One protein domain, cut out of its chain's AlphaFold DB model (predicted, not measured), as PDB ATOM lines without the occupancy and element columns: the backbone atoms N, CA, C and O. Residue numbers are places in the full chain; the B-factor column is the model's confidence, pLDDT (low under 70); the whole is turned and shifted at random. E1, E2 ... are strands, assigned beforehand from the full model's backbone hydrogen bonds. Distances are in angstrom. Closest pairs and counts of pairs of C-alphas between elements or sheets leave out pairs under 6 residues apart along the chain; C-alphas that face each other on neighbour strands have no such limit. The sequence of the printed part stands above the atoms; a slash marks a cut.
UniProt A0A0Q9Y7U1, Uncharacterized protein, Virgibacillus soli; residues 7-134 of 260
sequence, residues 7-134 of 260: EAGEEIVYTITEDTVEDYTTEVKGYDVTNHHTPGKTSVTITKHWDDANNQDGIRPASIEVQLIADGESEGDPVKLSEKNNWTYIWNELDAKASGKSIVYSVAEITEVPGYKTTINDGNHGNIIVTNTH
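What this domain is: This is residues 7 to 134 of the 260 residues of an uncharacterized protein of Virgibacillus soli (UniProt A0A0Q9Y7U1). Two sheets sit face to face as a small sandwich, the larger E6, E3, E9, E8 against the smaller E5, E4, E7; the hairpin of E1 and E2 lies at one side of it, with E1 next to E3 and E6. Residues 7 to 23, before E1, have no named element. The 128 printed residues hold nine strands, E1 to E9 in order, and no named helix: all strand. The larger sheet is mixed, the others antiparallel. The whole is compact, with a radius of gyration of the C-alphas of 15.4 A, yet elongated, spanning 49 by 32 by 22 A.

How they stand to each other: In the larger sheet E3, residues 41 to 51, is parallel to E9, residues 128 to 133, with N 49 and O 130 2.8 A apart, and antiparallel to E6, residues 88 to 95, with N 91 and O 44 2.8 A apart. E8, residues 117 to 121, forms a hairpin with E9, N 119 and O 131 being 2.8 A apart. In the smaller sheet E4, residues 63 to 70, is antiparallel to E7, residues 105 to 109, by N 67 and O 108 at 2.8 A, and forms a hairpin with E5, residues 73 to 82, by N 79 and O 66 at 2.8 A. Between the sheets, the closest C-alphas of E5 and E6 are those of Leu 81 and Thr 88, 6.4 A apart. E1, residues 24 to 29, and E2, residues 32 to 37, form a hairpin, N 27 and O 34 being 2.8 A apart. The closest C-alphas of E1 and E3, those of Thr 25 and Thr 42, are 5.0 A apart.

Where its parts are: E1 begins at C-alpha 24 (164.282, 129.296, 131.069), and E9 ends at C-alpha 133 (137.251, 128.609, 112.271). E3 is 33.0 A long, E4 23.2 A and E5 24.3 A; E5 bends by 73 degrees at residue 76.

The domain as a whole: The C-alphas farthest apart, those of Gly 9 and Ser 99, are 51.7 A apart. The printed part has no cut; the link from E3 to E4 is long. No printed residue is under 70 in pLDDT.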
ATOM      1  N   GLU A   7     145.831 114.501 106.010       86.25
ATOM      2  CA  GLU A   7     144.469 114.756 106.481       86.25
ATOM      3  C   GLU A   7     143.654 115.332 105.319       86.25
ATOM      4  O   GLU A   7     144.037 116.327 104.711       86.25
ATOM      5  N   ALA A   8     142.563 114.649 104.954       82.19
ATOM      6  CA  ALA A   8     141.736 114.987 103.789       82.19
ATOM      7  C   ALA A   8     142.530 115.194 102.475       82.19
ATOM      8  O   ALA A   8     142.181 116.030 101.651       82.19
ATOM      9  N   GLY A   9     143.593 114.406 102.271       81.69
ATOM     10  CA  GLY A   9     144.416 114.433 101.053       81.69
ATOM     11  C   GLY A   9     145.607 115.397 101.093       81.69
ATOM     12  O   GLY A   9     146.522 115.232 100.290       81.69
ATOM     13  N   GLU A  10     145.652 116.310 102.065       83.12
ATOM     14  CA  GLU A  10     146.732 117.288 102.242       83.12
ATOM     15  C   GLU A  10     147.775 116.809 103.260       83.12
ATOM     16  O   GLU A  10     147.444 116.095 104.208       83.12
ATOM     17  N   GLU A  11     149.054 117.154 103.061       89.25
ATOM     18  CA  GLU A  11     150.143 116.762 103.971       89.25
ATOM     19  C   GLU A  11     150.069 117.546 105.288       89.25
ATOM     20  O   GLU A  11     149.959 118.772 105.301       89.25
ATOM     21  N   ILE A  12     150.162 116.838 106.417       88.50
ATOM     22  CA  ILE A  12     150.096 117.460 107.742       88.50
ATOM     23  C   ILE A  12     151.449 118.094 108.078       88.50
ATOM     24  O   ILE A  12     152.482 117.418 108.118       88.50
ATOM     25  N   VAL A  13     151.439 119.389 108.397       88.94
ATOM     26  CA  VAL A  13     152.612 120.104 108.916       88.94
ATOM     27  C   VAL A  13     152.650 119.975 110.436       88.94
ATOM     28  O   VAL A  13     151.872 120.603 111.148       88.94
ATOM     29  N   TYR A  14     153.580 119.166 110.939       90.19
ATOM     30  CA  TYR A  14     153.805 119.006 112.374       90.19
ATOM     31  C   TYR A  14     154.756 120.075 112.920       90.19
ATOM     32  O   TYR A  14     155.824 120.325 112.360       90.19
ATOM     33  N   THR A  15     154.398 120.653 114.064       89.31
ATOM     34  CA  THR A  15     155.255 121.536 114.865       89.31
ATOM     35  C   THR A  15     155.351 121.007 116.298       89.31
ATOM     36  O   THR A  15     154.552 120.169 116.720       89.31
ATOM     37  N   ILE A  16     156.363 121.457 117.040       93.38
ATOM     38  CA  ILE A  16     156.527 121.154 118.463       93.38
ATOM     39  C   ILE A  16     156.611 122.465 119.242       93.38
ATOM     40  O   ILE A  16     157.260 123.417 118.810       93.38
ATOM     41  N   THR A  17     155.945 122.496 120.385       92.88
ATOM     42  CA  THR A  17     156.014 123.569 121.375       92.88
ATOM     43  C   THR A  17     156.360 122.956 122.727       92.88
ATOM     44  O   THR A  17     156.325 121.732 122.897       92.88
ATOM     45  N   GLU A  18     156.733 123.796 123.682       93.44
ATOM     46  CA  GLU A  18     157.014 123.377 125.046       93.44
ATOM     47  C   GLU A  18     156.213 124.250 126.000       93.44
ATOM     48  O   GLU A  18     156.212 125.475 125.889       93.44
ATOM     49  N   ASP A  19     155.534 123.605 126.941       91.94
ATOM     50  CA  ASP A  19     154.919 124.289 128.068       91.94
ATOM     51  C   ASP A  19     155.971 125.119 128.816       91.94
ATOM     52  O   ASP A  19     157.095 124.662 129.013       91.94
ATOM     53  N   THR A  20     155.609 126.319 129.278       89.19
ATOM     54  CA  THR A  20     156.572 127.215 129.930       89.19
ATOM     55  C   THR A  20     157.357 126.530 131.051       89.19
ATOM     56  O   THR A  20     156.782 125.952 131.978       89.19
ATOM     57  N   VAL A  21     158.678 126.715 131.027       90.12
ATOM     58  CA  VAL A  21     159.594 126.353 132.112       90.12
ATOM     59  C   VAL A  21     160.088 127.624 132.819       90.12
ATOM     60  O   VAL A  21     160.613 128.537 132.186       90.12
ATOM     61  N   GLU A  22     159.908 127.708 134.142       89.06
ATOM     62  CA  GLU A  22     160.347 128.863 134.947       89.06
ATOM     63  C   GLU A  22     161.874 129.047 134.884       89.06
ATOM     64  O   GLU A  22     162.608 128.069 134.986       89.06
ATOM     65  N   ASP A  23     162.345 130.296 134.754       89.00
ATOM     66  CA  ASP A  23     163.765 130.681 134.631       89.00
ATOM     67  C   ASP A  23     164.493 130.143 133.381       89.00
ATOM     68  O   ASP A  23     165.727 130.153 133.318       89.00
ATOM     69  N   TYR A  24     163.746 129.710 132.362       93.31
ATOM     70  CA  TYR A  24     164.282 129.296 131.069       93.31
ATOM     71  C   TYR A  24     163.611 130.034 129.905       93.31
ATOM     72  O   TYR A  24     162.466 130.479 129.984       93.31
ATOM     73  N   THR A  25     164.353 130.147 128.807       91.69
ATOM     74  CA  THR A  25     163.849 130.537 127.487       91.69
ATOM     75  C   THR A  25     163.948 129.354 126.532       91.69
ATOM     76  O   THR A  25     164.926 128.595 126.565       91.69
ATOM     77  N   THR A  26     162.939 129.199 125.675       92.31
ATOM     78  CA  THR A  26     162.819 128.055 124.767       92.31
ATOM     79  C   THR A  26     163.230 128.431 123.343       92.31
ATOM     80  O   THR A  26     162.701 129.358 122.734       92.31
ATOM     81  N   GLU A  27     164.136 127.652 122.758       92.50
ATOM     82  CA  GLU A  27     164.476 127.707 121.338       92.50
ATOM     83  C   GLU A  27     163.999 126.427 120.641       92.50
ATOM     84  O   GLU A  27     164.361 125.323 121.049       92.50
ATOM     85  N   VAL A  28     163.235 126.570 119.554       91.81
ATOM     86  CA  VAL A  28     162.775 125.442 118.730       91.81
ATOM     87  C   VAL A  28     163.436 125.499 117.353       91.81
ATOM     88  O   VAL A  28     163.324 126.495 116.635       91.81
ATOM     89  N   LYS A  29     164.123 124.419 116.966       89.31
ATOM     90  CA  LYS A  29     164.750 124.240 115.646       89.31
ATOM     91  C   LYS A  29     164.262 122.945 115.011       89.31
ATOM     92  O   LYS A  29     164.764 121.863 115.301       89.31
ATOM     93  N   GLY A  30     163.282 123.053 114.115       89.12
ATOM     94  CA  GLY A  30     162.604 121.877 113.571       89.12
ATOM     95  C   GLY A  30     161.846 121.157 114.683       89.12
ATOM     96  O   GLY A  30     160.875 121.699 115.198       89.12
ATOM     97  N   TYR A  31     162.318 119.970 115.065       92.56
ATOM     98  CA  TYR A  31     161.756 119.190 116.175       92.56
ATOM     99  C   TYR A  31     162.648 119.177 117.425       92.56
ATOM    100  O   TYR A  31     162.286 118.558 118.424       92.56
ATOM    101  N   ASP A  32     163.801 119.848 117.379       94.62
ATOM    102  CA  ASP A  32     164.701 119.962 118.520       94.62
ATOM    103  C   ASP A  32     164.282 121.151 119.390       94.62
ATOM    104  O   ASP A  32     164.191 122.284 118.910       94.62
ATOM    105  N   VAL A  33     164.064 120.891 120.679       95.12
ATOM    106  CA  VAL A  33     163.752 121.905 121.694       95.12
ATOM    107  C   VAL A  33     164.975 122.090 122.587       95.12
ATOM    108  O   VAL A  33     165.510 121.124 123.132       95.12
ATOM    109  N   THR A  34     165.446 123.329 122.722       95.12
ATOM    110  CA  THR A  34     166.581 123.695 123.577       95.12
ATOM    111  C   THR A  34     166.138 124.714 124.614       95.12
ATOM    112  O   THR A  34     165.682 125.799 124.266       95.12
ATOM    113  N   ASN A  35     166.344 124.384 125.885       94.88
ATOM    114  CA  ASN A  35     166.102 125.284 127.004       94.88
ATOM    115  C   ASN A  35     167.393 125.991 127.418       94.88
ATOM    116  O   ASN A  35     168.396 125.345 127.730       94.88
ATOM    117  N   HIS A  36     167.358 127.322 127.459       93.12
ATOM    118  CA  HIS A  36     168.465 128.163 127.912       93.12
ATOM    119  C   HIS A  36     168.143 128.702 129.302       93.12
ATOM    120  O   HIS A  36     167.127 129.360 129.487       93.12
ATOM    121  N   HIS A  37     168.990 128.405 130.292       94.31
ATOM    122  CA  HIS A  37     168.778 128.884 131.659       94.31
ATOM    123  C   HIS A  37     169.022 130.394 131.731       94.31
ATOM    124  O   HIS A  37     170.163 130.859 131.653       94.31
ATOM    125  N   THR A  38     167.944 131.145 131.910       92.12
ATOM    126  CA  THR A  38     167.888 132.607 131.867       92.12
ATOM    127  C   THR A  38     167.045 133.106 133.045       92.12
ATOM    128  O   THR A  38     165.857 133.392 132.879       92.12
ATOM    129  N   PRO A  39     167.629 133.206 134.254       93.50
ATOM    130  CA  PRO A  39     166.893 133.588 135.455       93.50
ATOM    131  C   PRO A  39     166.126 134.902 135.303       93.50
ATOM    132  O   PRO A  39     166.691 135.917 134.888       93.50
ATOM    133  N   GLY A  40     164.847 134.891 135.673       93.44
ATOM    134  CA  GLY A  40     163.951 136.041 135.557       93.44
ATOM    135  C   GLY A  40     163.472 136.346 134.135       93.44
ATOM    136  O   GLY A  40     162.783 137.353 133.957       93.44
ATOM    137  N   LYS A  41     163.803 135.506 133.150       95.31
ATOM    138  CA  LYS A  41     163.306 135.592 131.775       95.31
ATOM    139  C   LYS A  41     162.376 134.431 131.438       95.31
ATOM    140  O   LYS A  41     162.394 133.399 132.105       95.31
ATOM    141  N   THR A  42     161.570 134.616 130.402       95.12
ATOM    142  CA  THR A  42     160.681 133.595 129.850       95.12
ATOM    143  C   THR A  42     160.494 133.770 128.342       95.12
ATOM    144  O   THR A  42     161.036 134.698 127.732       95.12
ATOM    145  N   SER A  43     159.727 132.869 127.738       96.00
ATOM    146  CA  SER A  43     159.302 132.926 126.344       96.00
ATOM    147  C   SER A  43     157.786 132.787 126.223       96.00
ATOM    148  O   SER A  43     157.115 132.218 127.088       96.00
ATOM    149  N   VAL A  44     157.247 133.327 125.135       97.19
ATOM    150  CA  VAL A  44     155.849 133.166 124.735       97.19
ATOM    151  C   VAL A  44     155.838 132.600 123.323       97.19
ATOM    152  O   VAL A  44     156.427 133.193 122.418       97.19
ATOM    153  N   THR A  45     155.165 131.472 123.131       97.06
ATOM    154  CA  THR A  45     155.064 130.788 121.841       97.06
ATOM    155  C   THR A  45     153.621 130.793 121.378       97.06
ATOM    156  O   THR A  45     152.715 130.414 122.116       97.06
ATOM    157  N   ILE A  46     153.425 131.177 120.124       97.69
ATOM    158  CA  ILE A  46     152.138 131.185 119.442       97.69
ATOM    159  C   ILE A  46     152.188 130.222 118.259       97.69
ATOM    160  O   ILE A  46     153.136 130.233 117.470       97.69
ATOM    161  N   THR A  47     151.132 129.431 118.103       97.38
ATOM    162  CA  THR A  47     150.816 128.704 116.872       97.38
ATOM    163  C   THR A  47     149.435 129.119 116.380       97.38
ATOM    164  O   THR A  47     148.474 129.187 117.148       97.38
ATOM    165  N   LYS A  48     149.317 129.403 115.087       97.94
ATOM    166  CA  LYS A  48     148.041 129.676 114.437       97.94
ATOM    167  C   LYS A  48     147.487 128.385 113.832       97.94
ATOM    168  O   LYS A  48     148.146 127.728 113.032       97.94
ATOM    169  N   HIS A  49     146.262 128.049 114.215       97.00
ATOM    170  CA  HIS A  49     145.488 126.935 113.691       97.00
ATOM    171  C   HIS A  49     144.349 127.453 112.799       97.00
ATOM    172  O   HIS A  49     143.653 128.415 113.135       97.00
ATOM    173  N   TRP A  50     144.181 126.818 111.643       97.56
ATOM    174  CA  TRP A  50     143.099 127.084 110.700       97.56
ATOM    175  C   TRP A  50     142.158 125.883 110.692       97.56
ATOM    176  O   TRP A  50     142.585 124.777 110.377       97.56
ATOM    177  N   ASP A  51     140.901 126.119 111.048       96.81
ATOM    178  CA  ASP A  51     139.826 125.127 111.067       96.81
ATOM    179  C   ASP A  51     138.809 125.501 109.980       96.81
ATOM    180  O   ASP A  51     137.798 126.154 110.233       96.81
ATOM    181  N   ASP A  52     139.172 125.223 108.728       96.69
ATOM    182  CA  ASP A  52     138.481 125.709 107.524       96.69
ATOM    183  C   ASP A  52     138.470 124.683 106.380       96.69
ATOM    184  O   ASP A  52     138.510 125.044 105.203       96.69
ATOM    185  N   ALA A  53     138.452 123.395 106.743       94.69
ATOM    186  CA  ALA A  53     138.466 122.264 105.813       94.69
ATOM    187  C   ALA A  53     139.581 122.374 104.754       94.69
ATOM    188  O   ALA A  53     139.327 122.299 103.556       94.69
ATOM    189  N   ASN A  54     140.822 122.583 105.204       94.00
ATOM    190  CA  ASN A  54     141.984 122.767 104.330       94.00
ATOM    191  C   ASN A  54     141.810 123.911 103.315       94.00
ATOM    192  O   ASN A  54     142.248 123.802 102.173       94.00
ATOM    193  N   ASN A  55     141.214 125.030 103.743       95.69
ATOM    194  CA  ASN A  55     140.959 126.191 102.889       95.69
ATOM    195  C   ASN A  55     140.105 125.850 101.647       95.69
ATOM    196  O   ASN A  55     140.371 126.360 100.559       95.69
ATOM    197  N   GLN A  56     139.085 124.994 101.806       95.69
ATOM    198  CA  GLN A  56     138.212 124.545 100.710       95.69
ATOM    199  C   GLN A  56     137.657 125.716  99.882       95.69
ATOM    200  O   GLN A  56     137.664 125.668  98.653       95.69
ATOM    201  N   ASP A  57     137.237 126.781 100.561       97.75
ATOM    202  CA  ASP A  57     136.622 127.960  99.943       97.75
ATOM    203  C   ASP A  57     137.655 128.987  99.455       97.75
ATOM    204  O   ASP A  57     137.301 129.999  98.854       97.75
ATOM    205  N   GLY A  58     138.948 128.754  99.690       96.94
ATOM    206  CA  GLY A  58     140.024 129.615  99.194       96.94
ATOM    207  C   GLY A  58     140.089 131.003  99.837       96.94
ATOM    208  O   GLY A  58     140.801 131.873  99.336       96.94
ATOM    209  N   ILE A  59     139.367 131.235 100.936       97.44
ATOM    210  CA  ILE A  59     139.274 132.547 101.592       97.44
ATOM    211  C   ILE A  59     140.336 132.789 102.674       97.44
ATOM    212  O   ILE A  59     140.417 133.896 103.217       97.44
ATOM    213  N   ARG A  60     141.164 131.789 103.007       97.94
ATOM    214  CA  ARG A  60     142.229 131.934 104.005       97.94
ATOM    215  C   ARG A  60     143.228 133.011 103.558       97.94
ATOM    216  O   ARG A  60     143.775 132.927 102.455       97.94
ATOM    217  N   PRO A  61     143.541 134.010 104.401       98.06
ATOM    218  CA  PRO A  61     144.532 135.014 104.050       98.06
ATOM    219  C   PRO A  61     145.933 134.395 103.996       98.06
ATOM    220  O   PRO A  61     146.278 133.514 104.780       98.06
ATOM    221  N   ALA A  62     146.799 134.937 103.139       97.94
ATOM    222  CA  ALA A  62     148.197 134.500 103.044       97.94
ATOM    223  C   ALA A  62     149.012 134.762 104.329       97.94
ATOM    224  O   ALA A  62     150.105 134.220 104.511       97.94
ATOM    225  N   SER A  63     148.523 135.653 105.194       98.38
ATOM    226  CA  SER A  63     149.145 135.972 106.473       98.38
ATOM    227  C   SER A  63     148.196 136.704 107.407       98.38
ATOM    228  O   SER A  63     147.303 137.409 106.940       98.38
ATOM    229  N   ILE A  64     148.496 136.638 108.698       98.69
ATOM    230  CA  ILE A  64     147.905 137.481 109.741       98.69
ATOM    231  C   ILE A  64     149.013 138.172 110.536       98.69
ATOM    232  O   ILE A  64     150.178 137.774 110.471       98.69
ATOM    233  N   GLU A  65     148.633 139.160 111.329       98.56
ATOM    234  CA  GLU A  65     149.462 139.782 112.351       98.56
ATOM    235  C   GLU A  65     148.880 139.518 113.742       98.56
ATOM    236  O   GLU A  65     147.665 139.593 113.961       98.56
ATOM    237  N   VAL A  66     149.774 139.213 114.681       98.56
ATOM    238  CA  VAL A  66     149.474 139.001 116.097       98.56
ATOM    239  C   VAL A  66     150.299 139.958 116.955       98.56
ATOM    240  O   VAL A  66     151.447 140.260 116.636       98.56
ATOM    241  N   GLN A  67     149.720 140.431 118.051       98.50
ATOM    242  CA  GLN A  67     150.337 141.351 119.000       98.50
ATOM    243  C   GLN A  67     150.548 140.637 120.337       98.50
ATOM    244  O   GLN A  67     149.606 140.057 120.881       98.50
ATOM    245  N   LEU A  68     151.768 140.711 120.877       98.50
ATOM    246  CA  LEU A  68     152.037 140.327 122.261       98.50
ATOM    247  C   LEU A  68     151.443 141.381 123.196       98.50
ATOM    248  O   LEU A  68     151.617 142.584 122.970       98.50
ATOM    249  N   ILE A  69     150.760 140.927 124.238       98.06
ATOM    250  CA  ILE A  69     150.164 141.759 125.277       98.06
ATOM    251  C   ILE A  69     150.827 141.406 126.609       98.06
ATOM    252  O   ILE A  69     150.894 140.233 126.974       98.06
ATOM    253  N   ALA A  70     151.285 142.415 127.341       97.31
ATOM    254  CA  ALA A  70     151.865 142.282 128.671       97.31
ATOM    255  C   ALA A  70     151.105 143.162 129.657       97.31
ATOM    256  O   ALA A  70     150.950 144.365 129.451       97.31
ATOM    257  N   ASP A  71     150.573 142.546 130.712       96.50
ATOM    258  CA  ASP A  71     149.738 143.205 131.723       96.50
ATOM    259  C   ASP A  71     148.568 144.021 131.124       96.50
ATOM    260  O   ASP A  71     148.114 145.012 131.696       96.50
ATOM    261  N   GLY A  72     148.049 143.574 129.975       96.00
ATOM    262  CA  GLY A  72     146.935 144.205 129.260       96.00
ATOM    263  C   GLY A  72     147.328 145.285 128.245       96.00
ATOM    264  O   GLY A  72     146.450 145.786 127.549       96.00
ATOM    265  N   GLU A  73     148.614 145.609 128.115       97.31
ATOM    266  CA  GLU A  73     149.129 146.606 127.171       97.31
ATOM    267  C   GLU A  73     149.915 145.939 126.036       97.31
ATOM    268  O   GLU A  73     150.511 144.879 126.212       97.31
ATOM    269  N   SER A  74     149.930 146.550 124.850       97.81
ATOM    270  CA  SER A  74     150.706 146.021 123.719       97.81
ATOM    271  C   SER A  74     152.211 146.120 123.979       97.81
ATOM    272  O   SER A  74     152.718 147.196 124.294       97.81
ATOM    273  N   GLU A  75     152.928 145.010 123.805       97.25
ATOM    274  CA  GLU A  75     154.384 144.936 123.937       97.25
ATOM    275  C   GLU A  75     155.052 144.663 122.581       97.25
ATOM    276  O   GLU A  75     154.849 143.617 121.964       97.25
ATOM    277  N   GLY A  76     155.883 145.607 122.130       96.88
ATOM    278  CA  GLY A  76     156.611 145.510 120.862       96.88
ATOM    279  C   GLY A  76     155.735 145.680 119.615       96.88
ATOM    280  O   GLY A  76     154.543 145.972 119.705       96.88
ATOM    281  N   ASP A  77     156.358 145.512 118.447       97.94
ATOM    282  CA  ASP A  77     155.665 145.560 117.157       97.94
ATOM    283  C   ASP A  77     154.884 144.256 116.895       97.94
ATOM    284  O   ASP A  77     155.330 143.178 117.315       97.94
ATOM    285  N   PRO A  78     153.764 144.314 116.150       98.31
ATOM    286  CA  PRO A  78     153.059 143.121 115.709       98.31
ATOM    287  C   PRO A  78     153.940 142.182 114.889       98.31
ATOM    288  O   PRO A  78     154.798 142.596 114.105       98.31
ATOM    289  N   VAL A  79     153.671 140.890 115.024       98.44
ATOM    290  CA  VAL A  79     154.406 139.833 114.340       98.44
ATOM    291  C   VAL A  79     153.534 139.184 113.283       98.44
ATOM    292  O   VAL A  79     152.386 138.818 113.525       98.44
ATOM    293  N   LYS A  80     154.119 138.982 112.106       98.56
ATOM    294  CA  LYS A  80     153.466 138.334 110.976       98.56
ATOM    295  C   LYS A  80     153.571 136.807 111.051       98.56
ATOM    296  O   LYS A  80     154.674 136.256 111.072       98.56
ATOM    297  N   LEU A  81     152.434 136.120 110.979       98.50
ATOM    298  CA  LEU A  81     152.339 134.666 110.812       98.50
ATOM    299  C   LEU A  81     151.889 134.326 109.388       98.50
ATOM    300  O   LEU A  81     151.040 135.009 108.813       98.50
ATOM    301  N   SER A  82     152.495 133.300 108.797       97.94
ATOM    302  CA  SER A  82     152.209 132.809 107.444       97.94
ATOM    303  C   SER A  82     152.752 131.388 107.263       97.94
ATOM    304  O   SER A  82     153.432 130.855 108.135       97.94
ATOM    305  N   GLU A  83     152.572 130.794 106.088       95.31
ATOM    306  CA  GLU A  83     153.202 129.505 105.760       95.31
ATOM    307  C   GLU A  83     154.736 129.539 105.862       95.31
ATOM    308  O   GLU A  83     155.356 128.545 106.222       95.31
ATOM    309  N   LYS A  84     155.371 130.697 105.626       96.25
ATOM    310  CA  LYS A  84     156.841 130.833 105.650       96.25
ATOM    311  C   LYS A  84     157.466 130.511 107.005       96.25
ATOM    312  O   LYS A  84     158.630 130.124 107.055       96.25
ATOM    313  N   ASN A  85     156.727 130.740 108.085       95.12
ATOM    314  CA  ASN A  85     157.137 130.420 109.447       95.12
ATOM    315  C   ASN A  85     156.240 129.344 110.058       95.12
ATOM    316  O   ASN A  85     156.117 129.296 111.275       95.12
ATOM    317  N   ASN A  86     155.608 128.500 109.231       95.31
ATOM    318  CA  ASN A  86     154.693 127.444 109.670       95.31
ATOM    319  C   ASN A  86     153.644 127.952 110.666       95.31
ATOM    320  O   ASN A  86     153.303 127.259 111.622       95.31
ATOM    321  N   TRP A  87     153.180 129.193 110.470       97.62
ATOM    322  CA  TRP A  87     152.182 129.829 111.321       97.62
ATOM    323  C   TRP A  87     152.566 129.870 112.813       97.62
ATOM    324  O   TRP A  87     151.689 129.946 113.670       97.62
ATOM    325  N   THR A  88     153.865 129.855 113.134       96.62
ATOM    326  CA  THR A  88     154.379 129.908 114.509       96.62
ATOM    327  C   THR A  88     155.371 131.050 114.724       96.62
ATOM    328  O   THR A  88     156.052 131.509 113.799       96.62
ATOM    329  N   TYR A  89     155.437 131.530 115.963       97.06
ATOM    330  CA  TYR A  89     156.429 132.495 116.411       97.06
ATOM    331  C   TYR A  89     156.719 132.344 117.907       97.06
ATOM    332  O   TYR A  89     155.851 131.929 118.672       97.06
ATOM    333  N   ILE A  90     157.938 132.713 118.314       96.94
ATOM    334  CA  ILE A  90     158.373 132.714 119.712       96.94
ATOM    335  C   ILE A  90     158.932 134.096 120.053       96.94
ATOM    336  O   ILE A  90     159.952 134.517 119.498       96.94
ATOM    337  N   TRP A  91     158.295 134.786 120.996       97.62
ATOM    338  CA  TRP A  91     158.909 135.909 121.694       97.62
ATOM    339  C   TRP A  91     159.817 135.357 122.789       97.62
ATOM    340  O   TRP A  91     159.373 134.610 123.656       97.62
ATOM    341  N   ASN A  92     161.097 135.707 122.729       94.12
ATOM    342  CA  ASN A  92     162.125 135.220 123.645       94.12
ATOM    343  C   ASN A  92     162.633 136.334 124.558       94.12
ATOM    344  O   ASN A  92     162.448 137.513 124.262       94.12
ATOM    345  N   GLU A  93     163.329 135.941 125.631       94.44
ATOM    346  CA  GLU A  93     164.015 136.856 126.558       94.44
ATOM    347  C   GLU A  93     163.078 137.894 127.218       94.44
ATOM    348  O   GLU A  93     163.508 138.979 127.633       94.44
ATOM    349  N   LEU A  94     161.797 137.545 127.351       96.50
ATOM    350  CA  LEU A  94     160.768 138.371 127.978       96.50
ATOM    351  C   LEU A  94     160.976 138.418 129.489       96.50
ATOM    352  O   LEU A  94     161.357 137.415 130.091       96.50
ATOM    353  N   ASP A  95     160.748 139.567 130.119       96.31
ATOM    354  CA  ASP A  95     160.847 139.665 131.576       96.31
ATOM    355  C   ASP A  95     159.741 138.830 132.236       96.31
ATOM    356  O   ASP A  95     158.562 138.991 131.956       96.31
ATOM    357  N   ALA A  96     160.094 137.951 133.173       94.06
ATOM    358  CA  ALA A  96     159.088 137.205 133.931       94.06
ATOM    359  C   ALA A  96     158.379 138.096 134.966       94.06
ATOM    360  O   ALA A  96     157.270 137.796 135.413       94.06
ATOM    361  N   LYS A  97     159.044 139.176 135.407       94.62
ATOM    362  CA  LYS A  97     158.550 140.075 136.454       94.62
ATOM    363  C   LYS A  97     158.863 141.539 136.162       94.62
ATOM    364  O   LYS A  97     160.019 141.896 135.957       94.62
ATOM    365  N   ALA A  98     157.867 142.402 136.340       94.31
ATOM    366  CA  ALA A  98     158.020 143.851 136.407       94.31
ATOM    367  C   ALA A  98     157.823 144.323 137.853       94.31
ATOM    368  O   ALA A  98     156.815 144.034 138.500       94.31
ATOM    369  N   SER A  99     158.794 145.063 138.399       92.19
ATOM    370  CA  SER A  99     158.728 145.592 139.778       92.19
ATOM    371  C   SER A  99     158.414 144.526 140.848       92.19
ATOM    372  O   SER A  99     157.706 144.786 141.822       92.19
ATOM    373  N   GLY A 100     158.923 143.302 140.660       90.69
ATOM    374  CA  GLY A 100     158.736 142.175 141.580       90.69
ATOM    375  C   GLY A 100     157.397 141.434 141.462       90.69
ATOM    376  O   GLY A 100     157.205 140.451 142.177       90.69
ATOM    377  N   LYS A 101     156.492 141.856 140.571       94.25
ATOM    378  CA  LYS A 101     155.242 141.150 140.248       94.25
ATOM    379  C   LYS A 101     155.397 140.382 138.942       94.25
ATOM    380  O   LYS A 101     156.062 140.883 138.045       94.25
ATOM    381  N   SER A 102     154.797 139.196 138.851       93.88
ATOM    382  CA  SER A 102     154.756 138.437 137.597       93.88
ATOM    383  C   SER A 102     153.997 139.213 136.529       93.88
ATOM    384  O   SER A 102     152.934 139.753 136.833       93.88
ATOM    385  N   ILE A 103     154.558 139.255 135.323       95.62
ATOM    386  CA  ILE A 103     153.900 139.829 134.148       95.62
ATOM    387  C   ILE A 103     152.920 138.790 133.602       95.62
ATOM    388  O   ILE A 103     153.250 137.604 133.515       95.62
ATOM    389  N   VAL A 104     151.710 139.222 133.265       95.06
ATOM    390  CA  VAL A 104     150.716 138.382 132.592       95.06
ATOM    391  C   VAL A 104     150.837 138.598 131.093       95.06
ATOM    392  O   VAL A 104     150.480 139.663 130.589       95.06
ATOM    393  N   TYR A 105     151.325 137.576 130.398       96.75
ATOM    394  CA  TYR A 105     151.405 137.560 128.945       96.75
ATOM    395  C   TYR A 105     150.143 136.971 128.321       96.75
ATOM    396  O   TYR A 105     149.585 136.011 128.847       96.75
ATOM    397  N   SER A 106     149.733 137.546 127.194       96.62
ATOM    398  CA  SER A 106     148.723 136.997 126.291       96.62
ATOM    399  C   SER A 106     148.988 137.438 124.851       96.62
ATOM    400  O   SER A 106     149.890 138.235 124.579       96.62
ATOM    401  N   VAL A 107     148.223 136.906 123.899       98.12
ATOM    402  CA  VAL A 107     148.345 137.248 122.474       98.12
ATOM    403  C   VAL A 107     146.994 137.684 121.926       98.12
ATOM    404  O   VAL A 107     145.967 137.078 122.222       98.12
ATOM    405  N   ALA A 108     147.005 138.717 121.087       97.75
ATOM    406  CA  ALA A 108     145.849 139.151 120.313       97.75
ATOM    407  C   ALA A 108     146.101 138.959 118.812       97.75
ATOM    408  O   ALA A 108     147.145 139.354 118.300       97.75
ATOM    409  N   GLU A 109     145.134 138.400 118.085       98.31
ATOM    410  CA  GLU A 109     145.088 138.524 116.625       98.31
ATOM    411  C   GLU A 109     144.543 139.910 116.271       98.31
ATOM    412  O   GLU A 109     143.434 140.259 116.670       98.31
ATOM    413  N   ILE A 110     145.331 140.706 115.546       97.81
ATOM    414  CA  ILE A 110     144.957 142.084 115.186       97.81
ATOM    415  C   ILE A 110     144.535 142.222 113.720       97.81
ATOM    416  O   ILE A 110     143.981 143.246 113.326       97.81
ATOM    417  N   THR A 111     144.787 141.197 112.903       97.88
ATOM    418  CA  THR A 111     144.240 141.119 111.547       97.88
ATOM    419  C   THR A 111     142.789 140.669 111.607       97.88
ATOM    420  O   THR A 111     142.497 139.572 112.071       97.88
ATOM    421  N   GLU A 112     141.878 141.491 111.094       96.69
ATOM    422  CA  GLU A 112     140.510 141.052 110.833       96.69
ATOM    423  C   GLU A 112     140.520 140.017 109.701       96.69
ATOM    424  O   GLU A 112     141.084 140.265 108.633       96.69
ATOM    425  N   VAL A 113     139.903 138.857 109.936       97.94
ATOM    426  CA  VAL A 113     139.813 137.772 108.952       97.94
ATOM    427  C   VAL A 113     138.340 137.556 108.581       97.94
ATOM    428  O   VAL A 113     137.625 136.847 109.292       97.94
ATOM    429  N   PRO A 114     137.849 138.186 107.497       97.44
ATOM    430  CA  PRO A 114     136.453 138.076 107.085       97.44
ATOM    431  C   PRO A 114     136.031 136.622 106.853       97.44
ATOM    432  O   PRO A 114     136.765 135.855 106.242       97.44
ATOM    433  N   GLY A 115     134.838 136.252 107.324       97.19
ATOM    434  CA  GLY A 115     134.308 134.890 107.178       97.19
ATOM    435  C   GLY A 115     134.780 133.893 108.241       97.19
ATOM    436  O   GLY A 115     134.306 132.758 108.243       97.19
ATOM    437  N   TYR A 116     135.644 134.315 109.171       98.56
ATOM    438  CA  TYR A 116     136.164 133.465 110.240       98.56
ATOM    439  C   TYR A 116     135.715 133.914 111.630       98.56
ATOM    440  O   TYR A 116     135.472 135.091 111.901       98.56
ATOM    441  N   LYS A 117     135.669 132.946 112.547       98.19
ATOM    442  CA  LYS A 117     135.530 133.162 113.985       98.19
ATOM    443  C   LYS A 117     136.845 132.828 114.687       98.19
ATOM    444  O   LYS A 117     137.297 131.688 114.624       98.19
ATOM    445  N   THR A 118     137.409 133.796 115.402       98.06
ATOM    446  CA  THR A 118     138.654 133.625 116.165       98.06
ATOM    447  C   THR A 118     138.381 133.121 117.585       98.06
ATOM    448  O   THR A 118     137.464 133.582 118.269       98.06
ATOM    449  N   THR A 119     139.203 132.184 118.053       98.06
ATOM    450  CA  THR A 119     139.308 131.757 119.456       98.06
ATOM    451  C   THR A 119     140.779 131.663 119.847       98.06
ATOM    452  O   THR A 119     141.626 131.390 119.001       98.06
ATOM    453  N   ILE A 120     141.100 131.918 121.114       97.44
ATOM    454  CA  ILE A 120     142.482 131.887 121.610       97.44
ATOM    455  C   ILE A 120     142.527 130.976 122.831       97.44
ATOM    456  O   ILE A 120     141.828 131.216 123.817       97.44
ATOM    457  N   ASN A 121     143.326 129.916 122.747       96.62
ATOM    458  CA  ASN A 121     143.691 129.090 123.886       96.62
ATOM    459  C   ASN A 121     145.015 129.603 124.451       96.62
ATOM    460  O   ASN A 121     146.071 129.376 123.866       96.62
ATOM    461  N   ASP A 122     144.923 130.286 125.586       94.50
ATOM    462  CA  ASP A 122     146.041 130.917 126.291       94.50
ATOM    463  C   ASP A 122     146.206 130.331 127.706       94.50
ATOM    464  O   ASP A 122     146.474 131.019 128.687       94.50
ATOM    465  N   GLY A 123     145.946 129.027 127.853       92.00
ATOM    466  CA  GLY A 123     146.133 128.331 129.131       92.00
ATOM    467  C   GLY A 123     147.607 128.171 129.523       92.00
ATOM    468  O   GLY A 123     147.910 127.977 130.699       92.00
ATOM    469  N   ASN A 124     148.510 128.241 128.542       91.44
ATOM    470  CA  ASN A 124     149.952 128.157 128.718       91.44
ATOM    471  C   ASN A 124     150.644 129.059 127.693       91.44
ATOM    472  O   ASN A 124     150.523 128.835 126.491       91.44
ATOM    473  N   HIS A 125     151.407 130.041 128.163       89.62
ATOM    474  CA  HIS A 125     152.078 130.986 127.279       89.62
ATOM    475  C   HIS A 125     153.232 130.365 126.469       89.62
ATOM    476  O   HIS A 125     153.610 130.912 125.439       89.62
ATOM    477  N   GLY A 126     153.748 129.193 126.859       91.31
ATOM    478  CA  GLY A 126     154.652 128.376 126.040       91.31
ATOM    479  C   GLY A 126     153.952 127.621 124.898       91.31
ATOM    480  O   GLY A 126     154.614 127.061 124.024       91.31
ATOM    481  N   ASN A 127     152.616 127.625 124.861       94.38
ATOM    482  CA  ASN A 127     151.820 126.935 123.849       94.38
ATOM    483  C   ASN A 127     150.466 127.627 123.601       94.38
ATOM    484  O   ASN A 127     149.398 127.027 123.760       94.38
ATOM    485  N   ILE A 128     150.502 128.902 123.215       97.38
ATOM    486  CA  ILE A 128     149.293 129.637 122.839       97.38
ATOM    487  C   ILE A 128     148.839 129.166 121.460       97.38
ATOM    488  O   ILE A 128     149.637 129.108 120.520       97.38
ATOM    489  N   ILE A 129     147.546 128.876 121.316       97.81
ATOM    490  CA  ILE A 129     146.940 128.517 120.030       97.81
ATOM    491  C   ILE A 129     145.853 129.530 119.682       97.81
ATOM    492  O   ILE A 129     144.838 129.624 120.373       97.81
ATOM    493  N   VAL A 130     146.048 130.269 118.592       98.38
ATOM    494  CA  VAL A 130     144.995 131.094 117.982       98.38
ATOM    495  C   VAL A 130     144.333 130.255 116.900       98.38
ATOM    496  O   VAL A 130     144.999 129.867 115.946       98.38
ATOM    497  N   THR A 131     143.037 129.991 117.022       98.44
ATOM    498  CA  THR A 131     142.262 129.224 116.041       98.44
ATOM    499  C   THR A 131     141.287 130.135 115.320       98.44
ATOM    500  O   THR A 131     140.445 130.757 115.970       98.44
ATOM    501  N   ASN A 132     141.346 130.154 113.986       98.69
ATOM    502  CA  ASN A 132     140.278 130.734 113.175       98.69
ATOM    503  C   ASN A 132     139.487 129.620 112.509       98.69
ATOM    504  O   ASN A 132     140.040 128.849 111.726       98.69
ATOM    505  N   THR A 133     138.192 129.588 112.810       98.56
ATOM    506  CA  THR A 133     137.251 128.609 112.271       98.56
ATOM    507  C   THR A 133     136.391 129.239 111.182       98.56
ATOM    508  O   THR A 133     135.834 130.322 111.384       98.56
ATOM    509  N   HIS A 134     136.247 128.539 110.064       97.94
ATOM    510  CA  HIS A 134     135.322 128.851 108.984       97.94
ATOM    511  C   HIS A 134     134.554 127.585 108.599       97.94
ATOM    512  O   HIS A 134     135.133 126.512 108.459       97.94
TER     513      HIS A 134